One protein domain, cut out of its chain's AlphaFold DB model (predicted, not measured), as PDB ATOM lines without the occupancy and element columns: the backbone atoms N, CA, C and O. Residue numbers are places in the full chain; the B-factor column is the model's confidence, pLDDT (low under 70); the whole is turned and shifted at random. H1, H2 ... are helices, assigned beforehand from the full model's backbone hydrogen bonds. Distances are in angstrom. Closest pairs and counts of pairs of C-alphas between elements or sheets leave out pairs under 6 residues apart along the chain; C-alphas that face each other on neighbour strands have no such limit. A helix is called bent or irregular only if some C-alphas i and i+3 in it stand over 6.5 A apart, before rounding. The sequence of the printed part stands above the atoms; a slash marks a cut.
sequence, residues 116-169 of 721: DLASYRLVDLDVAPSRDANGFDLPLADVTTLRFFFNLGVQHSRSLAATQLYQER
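AT A GLANCE: This is residues 116 to 169 of the 721 residues of an uncharacterized protein of Angiostrongylus costaricensis (UniProt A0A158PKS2). One long, straight helix, H2, has its first part beside a winding loop, while its far end, residues 158 to 169, sticks out as a free arm. The loop, residues 121 to 142, has no named element and swings out from H1 before it folds back to the start of H2, and the short helix H1, four residues, sits near the start of H2. The printed part has 54 residues with two named helices, H1 then H2, and no named strand; the class is all helix. The whole is loose, with a radius of gyration of the C-alphas of 13.3 A, and elongated, spanning 42 by 24 by 15 A.

HOW THE PARTS SIT: H1, residues 117 to 120, and H2, residues 143 to 169, only just touch, with 3 pairs of C-alphas within 8 A. Their closest C-alphas, those of Ser 119 and Thr 144, are 6.2 A apart, and H2 touches H1 with residues 144 to 148 alone. Their centres are 20.5 A apart. In H2, 22 of 23 O i to N i+4 pairs are within hydrogen-bond range; H1 is too short for such a pair.

IN THESE COORDINATES: H1 begins at C-alpha 117, (128.972, 142.391, 149.825), and measures 5.1 A from first to last C-alpha. H2 begins at C-alpha 143, (138.777, 153.432, 149.794), and runs 38.9 A to C-alpha 169, (155.326, 125.442, 171.099). Neither helix is bent.

THE WHOLE: The C-alphas of Ala 141 and Arg 169, the two farthest apart, are 42.8 A apart. Without residues 158 to 169, which stand free, the body spans 26 by 21 by 15 A. The link from H1 to H2, 22 residues, is long. The printed part has no cut. Its mean pLDDT is 79.5, with residues 154, 157 and 161 under 70.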
ATOM      1  N   ASP A 116     130.922 145.150 153.435       79.81
ATOM      2  CA  ASP A 116     129.733 144.447 152.968       79.81
ATOM      3  C   ASP A 116     129.898 143.883 151.544       79.81
ATOM      4  O   ASP A 116     130.859 144.167 150.825       79.81
ATOM      5  N   LEU A 117     128.929 143.069 151.121       79.62
ATOM      6  CA  LEU A 117     128.972 142.391 149.825       79.62
ATOM      7  C   LEU A 117     128.789 143.353 148.633       79.62
ATOM      8  O   LEU A 117     129.191 143.009 147.521       79.62
ATOM      9  N   ALA A 118     128.223 144.552 148.838       79.06
ATOM     10  CA  ALA A 118     128.191 145.588 147.807       79.06
ATOM     11  C   ALA A 118     129.562 146.266 147.657       79.06
ATOM     12  O   ALA A 118     130.047 146.368 146.530       79.06
ATOM     13  N   SER A 119     130.232 146.625 148.765       80.06
ATOM     14  CA  SER A 119     131.620 147.127 148.750       80.06
ATOM     15  C   SER A 119     132.568 146.183 148.006       80.06
ATOM     16  O   SER A 119     133.417 146.645 147.251       80.06
ATOM     17  N   TYR A 120     132.404 144.862 148.162       77.94
ATOM     18  CA  TYR A 120     133.243 143.871 147.476       77.94
ATOM     19  C   TYR A 120     133.171 143.946 145.939       77.94
ATOM     20  O   TYR A 120     134.163 143.681 145.271       77.94
ATOM     21  N   ARG A 121     132.033 144.355 145.361       82.12
ATOM     22  CA  ARG A 121     131.879 144.516 143.899       82.12
ATOM     23  C   ARG A 121     132.553 145.768 143.333       82.12
ATOM     24  O   ARG A 121     132.598 145.920 142.118       82.12
ATOM     25  N   LEU A 122     133.020 146.660 144.204       86.69
ATOM     26  CA  LEU A 122     133.741 147.886 143.861       86.69
ATOM     27  C   LEU A 122     135.240 147.775 144.182       86.69
ATOM     28  O   LEU A 122     135.944 148.775 144.120       86.69
ATOM     29  N   VAL A 123     135.722 146.580 144.542       84.81
ATOM     30  CA  VAL A 123     137.153 146.310 144.701       84.81
ATOM     31  C   VAL A 123     137.776 146.092 143.328       84.81
ATOM     32  O   VAL A 123     137.407 145.161 142.612       84.81
ATOM     33  N   ASP A 124     138.763 146.916 143.005       87.19
ATOM     34  CA  ASP A 124     139.761 146.641 141.983       87.19
ATOM     35  C   ASP A 124     140.644 145.478 142.465       87.19
ATOM     36  O   ASP A 124     141.433 145.604 143.403       87.19
ATOM     37  N   LEU A 125     140.450 144.305 141.857       84.75
ATOM     38  CA  LEU A 125     141.184 143.079 142.180       84.75
ATOM     39  C   LEU A 125     142.525 142.965 141.432       84.75
ATOM     40  O   LEU A 125     143.279 142.037 141.727       84.75
ATOM     41  N   ASP A 126     142.826 143.884 140.508       86.88
ATOM     42  CA  ASP A 126     144.106 143.939 139.789       86.88
ATOM     43  C   ASP A 126     145.177 144.701 140.602       86.88
ATOM     44  O   ASP A 126     146.379 144.594 140.335       86.88
ATOM     45  N   VAL A 127     144.766 145.427 141.650       83.12
ATOM     46  CA  VAL A 127     145.658 146.010 142.663       83.12
ATOM     47  C   VAL A 127     146.305 144.904 143.504       83.12
ATOM     48  O   VAL A 127     145.641 144.022 144.043       83.12
ATOM     49  N   ALA A 128     147.630 144.963 143.657       78.00
ATOM     50  CA  ALA A 128     148.365 144.004 144.476       78.00
ATOM     51  C   ALA A 128     148.064 144.175 145.985       78.00
ATOM     52  O   ALA A 128     147.881 145.303 146.451       78.00
ATOM     53  N   PRO A 129     148.082 143.089 146.786       76.75
ATOM     54  CA  PRO A 129     148.024 143.190 148.241       76.75
ATOM     55  C   PRO A 129     149.151 144.062 148.800       76.75
ATOM     56  O   PRO A 129     150.292 143.970 148.343       76.75
ATOM     57  N   SER A 130     148.826 144.856 149.825       81.12
ATOM     58  CA  SER A 130     149.770 145.782 150.455       81.12
ATOM     59  C   SER A 130     151.038 145.086 150.938       81.12
ATOM     60  O   SER A 130     150.990 144.067 151.636       81.12
ATOM     61  N   ARG A 131     152.172 145.675 150.572       78.06
ATOM     62  CA  ARG A 131     153.521 145.274 150.963       78.06
ATOM     63  C   ARG A 131     153.958 145.946 152.263       78.06
ATOM     64  O   ARG A 131     154.747 145.360 153.003       78.06
ATOM     65  N   ASP A 132     153.436 147.138 152.539       76.69
ATOM     66  CA  ASP A 132     153.796 147.941 153.704       76.69
ATOM     67  C   ASP A 132     152.779 147.768 154.838       76.69
ATOM     68  O   ASP A 132     151.577 147.943 154.665       76.69
ATOM     69  N   ALA A 133     153.252 147.523 156.063       71.00
ATOM     70  CA  ALA A 133     152.392 147.291 157.236       71.00
ATOM     71  C   ALA A 133     151.492 148.488 157.646       71.00
ATOM     72  O   ALA A 133     150.732 148.390 158.609       71.00
ATOM     73  N   ASN A 134     151.589 149.616 156.939       75.12
ATOM     74  CA  ASN A 134     150.787 150.828 157.112       75.12
ATOM     75  C   ASN A 134     149.723 151.029 156.006       75.12
ATOM     76  O   ASN A 134     148.849 151.876 156.179       75.12
ATOM     77  N   GLY A 135     149.764 150.263 154.906       78.81
ATOM     78  CA  GLY A 135     148.833 150.381 153.779       78.81
ATOM     79  C   GLY A 135     149.070 151.552 152.815       78.81
ATOM     80  O   GLY A 135     148.201 151.802 151.983       78.81
ATOM     81  N   PHE A 136     150.185 152.291 152.900       80.69
ATOM     82  CA  PHE A 136     150.430 153.469 152.047       80.69
ATOM     83  C   PHE A 136     150.757 153.150 150.578       80.69
ATOM     84  O   PHE A 136     150.693 154.053 149.746       80.69
ATOM     85  N   ASP A 137     151.082 151.900 150.246       82.69
ATOM     86  CA  ASP A 137     151.276 151.445 148.865       82.69
ATOM     87  C   ASP A 137     149.957 151.118 148.137       82.69
ATOM     88  O   ASP A 137     149.943 150.973 146.914       82.69
ATOM     89  N   LEU A 138     148.835 151.055 148.865       85.19
ATOM     90  CA  LEU A 138     147.498 150.897 148.290       85.19
ATOM     91  C   LEU A 138     146.957 152.242 147.764       85.19
ATOM     92  O   LEU A 138     147.194 153.293 148.368       85.19
ATOM     93  N   PRO A 139     146.176 152.247 146.666       85.25
ATOM     94  CA  PRO A 139     145.685 153.478 146.058       85.25
ATOM     95  C   PRO A 139     144.674 154.200 146.962       85.25
ATOM     96  O   PRO A 139     143.499 153.848 147.016       85.25
ATOM     97  N   LEU A 140     145.115 155.286 147.608       86.81
ATOM     98  CA  LEU A 140     144.302 156.149 148.486       86.81
ATOM     99  C   LEU A 140     143.022 156.714 147.831       86.81
ATOM    100  O   LEU A 140     142.125 157.175 148.537       86.81
ATOM    101  N   ALA A 141     142.942 156.709 146.498       89.44
ATOM    102  CA  ALA A 141     141.754 157.110 145.746       89.44
ATOM    103  C   ALA A 141     140.605 156.087 145.840       89.44
ATOM    104  O   ALA A 141     139.442 156.476 145.746       89.44
ATOM    105  N   ASP A 142     140.917 154.804 146.049       88.75
ATOM    106  CA  ASP A 142     139.939 153.726 146.165       88.75
ATOM    107  C   ASP A 142     139.902 153.181 147.599       88.75
ATOM    108  O   ASP A 142     140.583 152.225 147.986       88.75
ATOM    109  N   VAL A 143     139.040 153.808 148.399       86.12
ATOM    110  CA  VAL A 143     138.777 153.432 149.794       86.12
ATOM    111  C   VAL A 143     138.151 152.036 149.905       86.12
ATOM    112  O   VAL A 143     138.218 151.435 150.973       86.12
ATOM    113  N   THR A 144     137.551 151.490 148.847       84.00
ATOM    114  CA  THR A 144     136.988 150.130 148.818       84.00
ATOM    115  C   THR A 144     138.085 149.084 148.659       84.00
ATOM    116  O   THR A 144     138.161 148.150 149.462       84.00
ATOM    117  N   THR A 145     138.989 149.290 147.707       84.94
ATOM    118  CA  THR A 145     140.129 148.407 147.425       84.94
ATOM    119  C   THR A 145     141.182 148.446 148.519       84.94
ATOM    120  O   THR A 145     141.566 147.391 149.034       84.94
ATOM    121  N   LEU A 146     141.578 149.643 148.970       85.75
ATOM    122  CA  LEU A 146     142.530 149.811 150.076       85.75
ATOM    123  C   LEU A 146     142.080 149.018 151.312       85.75
ATOM    124  O   LEU A 146     142.843 148.328 151.985       85.75
ATOM    125  N   ARG A 147     140.779 149.077 151.575       77.69
ATOM    126  CA  ARG A 147     140.108 148.464 152.714       77.69
ATOM    127  C   ARG A 147     139.893 146.961 152.573       77.69
ATOM    128  O   ARG A 147     139.901 146.267 153.588       77.69
ATOM    129  N   PHE A 148     139.733 146.443 151.358       80.31
ATOM    130  CA  PHE A 148     139.752 145.003 151.117       80.31
ATOM    131  C   PHE A 148     141.149 144.430 151.386       80.31
ATOM    132  O   PHE A 148     141.295 143.541 152.229       80.31
ATOM    133  N   PHE A 149     142.188 144.991 150.762       80.56
ATOM    134  CA  PHE A 149     143.550 144.471 150.892       80.56
ATOM    135  C   PHE A 149     144.159 144.677 152.281       80.56
ATOM    136  O   PHE A 149     144.850 143.778 152.761       80.56
ATOM    137  N   PHE A 150     143.843 145.768 152.988       80.62
ATOM    138  CA  PHE A 150     144.249 145.913 154.390       80.62
ATOM    139  C   PHE A 150     143.616 144.831 155.279       80.62
ATOM    140  O   PHE A 150     144.313 144.176 156.054       80.62
ATOM    141  N   ASN A 151     142.307 144.578 155.148       76.25
ATOM    142  CA  ASN A 151     141.636 143.521 155.915       76.25
ATOM    143  C   ASN A 151     142.187 142.123 155.580       76.25
ATOM    144  O   ASN A 151     142.358 141.299 156.483       76.25
ATOM    145  N   LEU A 152     142.526 141.868 154.312       78.44
ATOM    146  CA  LEU A 152     143.183 140.635 153.877       78.44
ATOM    147  C   LEU A 152     144.586 140.489 154.500       78.44
ATOM    148  O   LEU A 152     144.917 139.425 155.026       78.44
ATOM    149  N   GLY A 153     145.378 141.567 154.536       72.75
ATOM    150  CA  GLY A 153     146.683 141.621 155.204       72.75
ATOM    151  C   GLY A 153     146.604 141.401 156.721       72.75
ATOM    152  O   GLY A 153     147.427 140.680 157.290       72.75
ATOM    153  N   VAL A 154     145.570 141.926 157.388       67.62
ATOM    154  CA  VAL A 154     145.289 141.653 158.811       67.62
ATOM    155  C   VAL A 154     144.935 140.178 159.045       67.62
ATOM    156  O   VAL A 154     145.387 139.591 160.027       67.62
ATOM    157  N   GLN A 155     144.174 139.536 158.154       74.06
ATOM    158  CA  GLN A 155     143.912 138.094 158.266       74.06
ATOM    159  C   GLN A 155     145.170 137.251 158.002       74.06
ATOM    160  O   GLN A 155     145.441 136.306 158.746       74.06
ATOM    161  N   HIS A 156     145.976 137.613 157.000       72.25
ATOM    162  CA  HIS A 156     147.209 136.898 156.671       72.25
ATOM    163  C   HIS A 156     148.253 136.997 157.796       72.25
ATOM    164  O   HIS A 156     148.778 135.977 158.243       72.25
ATOM    165  N   SER A 157     148.491 138.195 158.335       64.12
ATOM    166  CA  SER A 157     149.418 138.407 159.459       64.12
ATOM    167  C   SER A 157     148.986 137.671 160.735       64.12
ATOM    168  O   SER A 157     149.827 137.057 161.392       64.12
ATOM    169  N   ARG A 158     147.680 137.617 161.047       72.31
ATOM    170  CA  ARG A 158     147.142 136.761 162.128       72.31
ATOM    171  C   ARG A 158     147.427 135.275 161.896       72.31
ATOM    172  O   ARG A 158     147.792 134.577 162.840       72.31
ATOM    173  N   SER A 159     147.273 134.792 160.662       76.44
ATOM    174  CA  SER A 159     147.555 133.397 160.299       76.44
ATOM    175  C   SER A 159     149.046 133.054 160.449       76.44
ATOM    176  O   SER A 159     149.389 132.019 161.028       76.44
ATOM    177  N   LEU A 160     149.940 133.956 160.025       74.56
ATOM    178  CA  LEU A 160     151.386 133.815 160.222       74.56
ATOM    179  C   LEU A 160     151.769 133.815 161.710       74.56
ATOM    180  O   LEU A 160     152.491 132.918 162.140       74.56
ATOM    181  N   ALA A 161     151.245 134.745 162.514       68.19
ATOM    182  CA  ALA A 161     151.512 134.810 163.954       68.19
ATOM    183  C   ALA A 161     151.025 133.550 164.700       68.19
ATOM    184  O   ALA A 161     151.746 133.001 165.535       68.19
ATOM    185  N   ALA A 162     149.838 133.036 164.356       76.06
ATOM    186  CA  ALA A 162     149.336 131.767 164.888       76.06
ATOM    187  C   ALA A 162     150.247 130.582 164.512       76.06
ATOM    188  O   ALA A 162     150.541 129.727 165.348       76.06
ATOM    189  N   THR A 163     150.733 130.552 163.267       80.44
ATOM    190  CA  THR A 163     151.654 129.517 162.773       80.44
ATOM    191  C   THR A 163     153.014 129.584 163.475       80.44
ATOM    192  O   THR A 163     153.559 128.544 163.841       80.44
ATOM    193  N   GLN A 164     153.543 130.787 163.722       79.88
ATOM    194  CA  GLN A 164     154.787 130.989 164.469       79.88
ATOM    195  C   GLN A 164     154.660 130.507 165.918       79.88
ATOM    196  O   GLN A 164     155.487 129.712 166.350       79.88
ATOM    197  N   LEU A 165     153.593 130.872 166.638       78.81
ATOM    198  CA  LEU A 165     153.339 130.383 168.005       78.81
ATOM    199  C   LEU A 165     153.139 128.857 168.073       78.81
ATOM    200  O   LEU A 165     153.515 128.219 169.060       78.81
ATOM    201  N   TYR A 166     152.577 128.248 167.026       82.81
ATOM    202  CA  TYR A 166     152.469 126.791 166.925       82.81
ATOM    203  C   TYR A 166     153.841 126.124 166.725       82.81
ATOM    204  O   TYR A 166     154.153 125.151 167.415       82.81
ATOM    205  N   GLN A 167     154.697 126.678 165.855       82.06
ATOM    206  CA  GLN A 167     156.090 126.231 165.709       82.06
ATOM    207  C   GLN A 167     156.909 126.463 166.987       82.06
ATOM    208  O   GLN A 167     157.683 125.593 167.378       82.06
ATOM    209  N   GLU A 168     156.710 127.584 167.683       76.00
ATOM    210  CA  GLU A 168     157.389 127.892 168.941       76.00
ATOM    211  C   GLU A 168     157.033 126.867 170.025       76.00
ATOM    212  O   GLU A 168     157.936 126.321 170.662       76.00
ATOM    213  N   ARG A 169     155.746 126.519 170.185       73.75
ATOM    214  CA  ARG A 169     155.326 125.442 171.099       73.75
ATOM    215  C   ARG A 169     155.927 124.087 170.730       73.75
ATOM    216  O   ARG A 169     156.341 123.362 171.631       73.75
TER     217      ARG A 169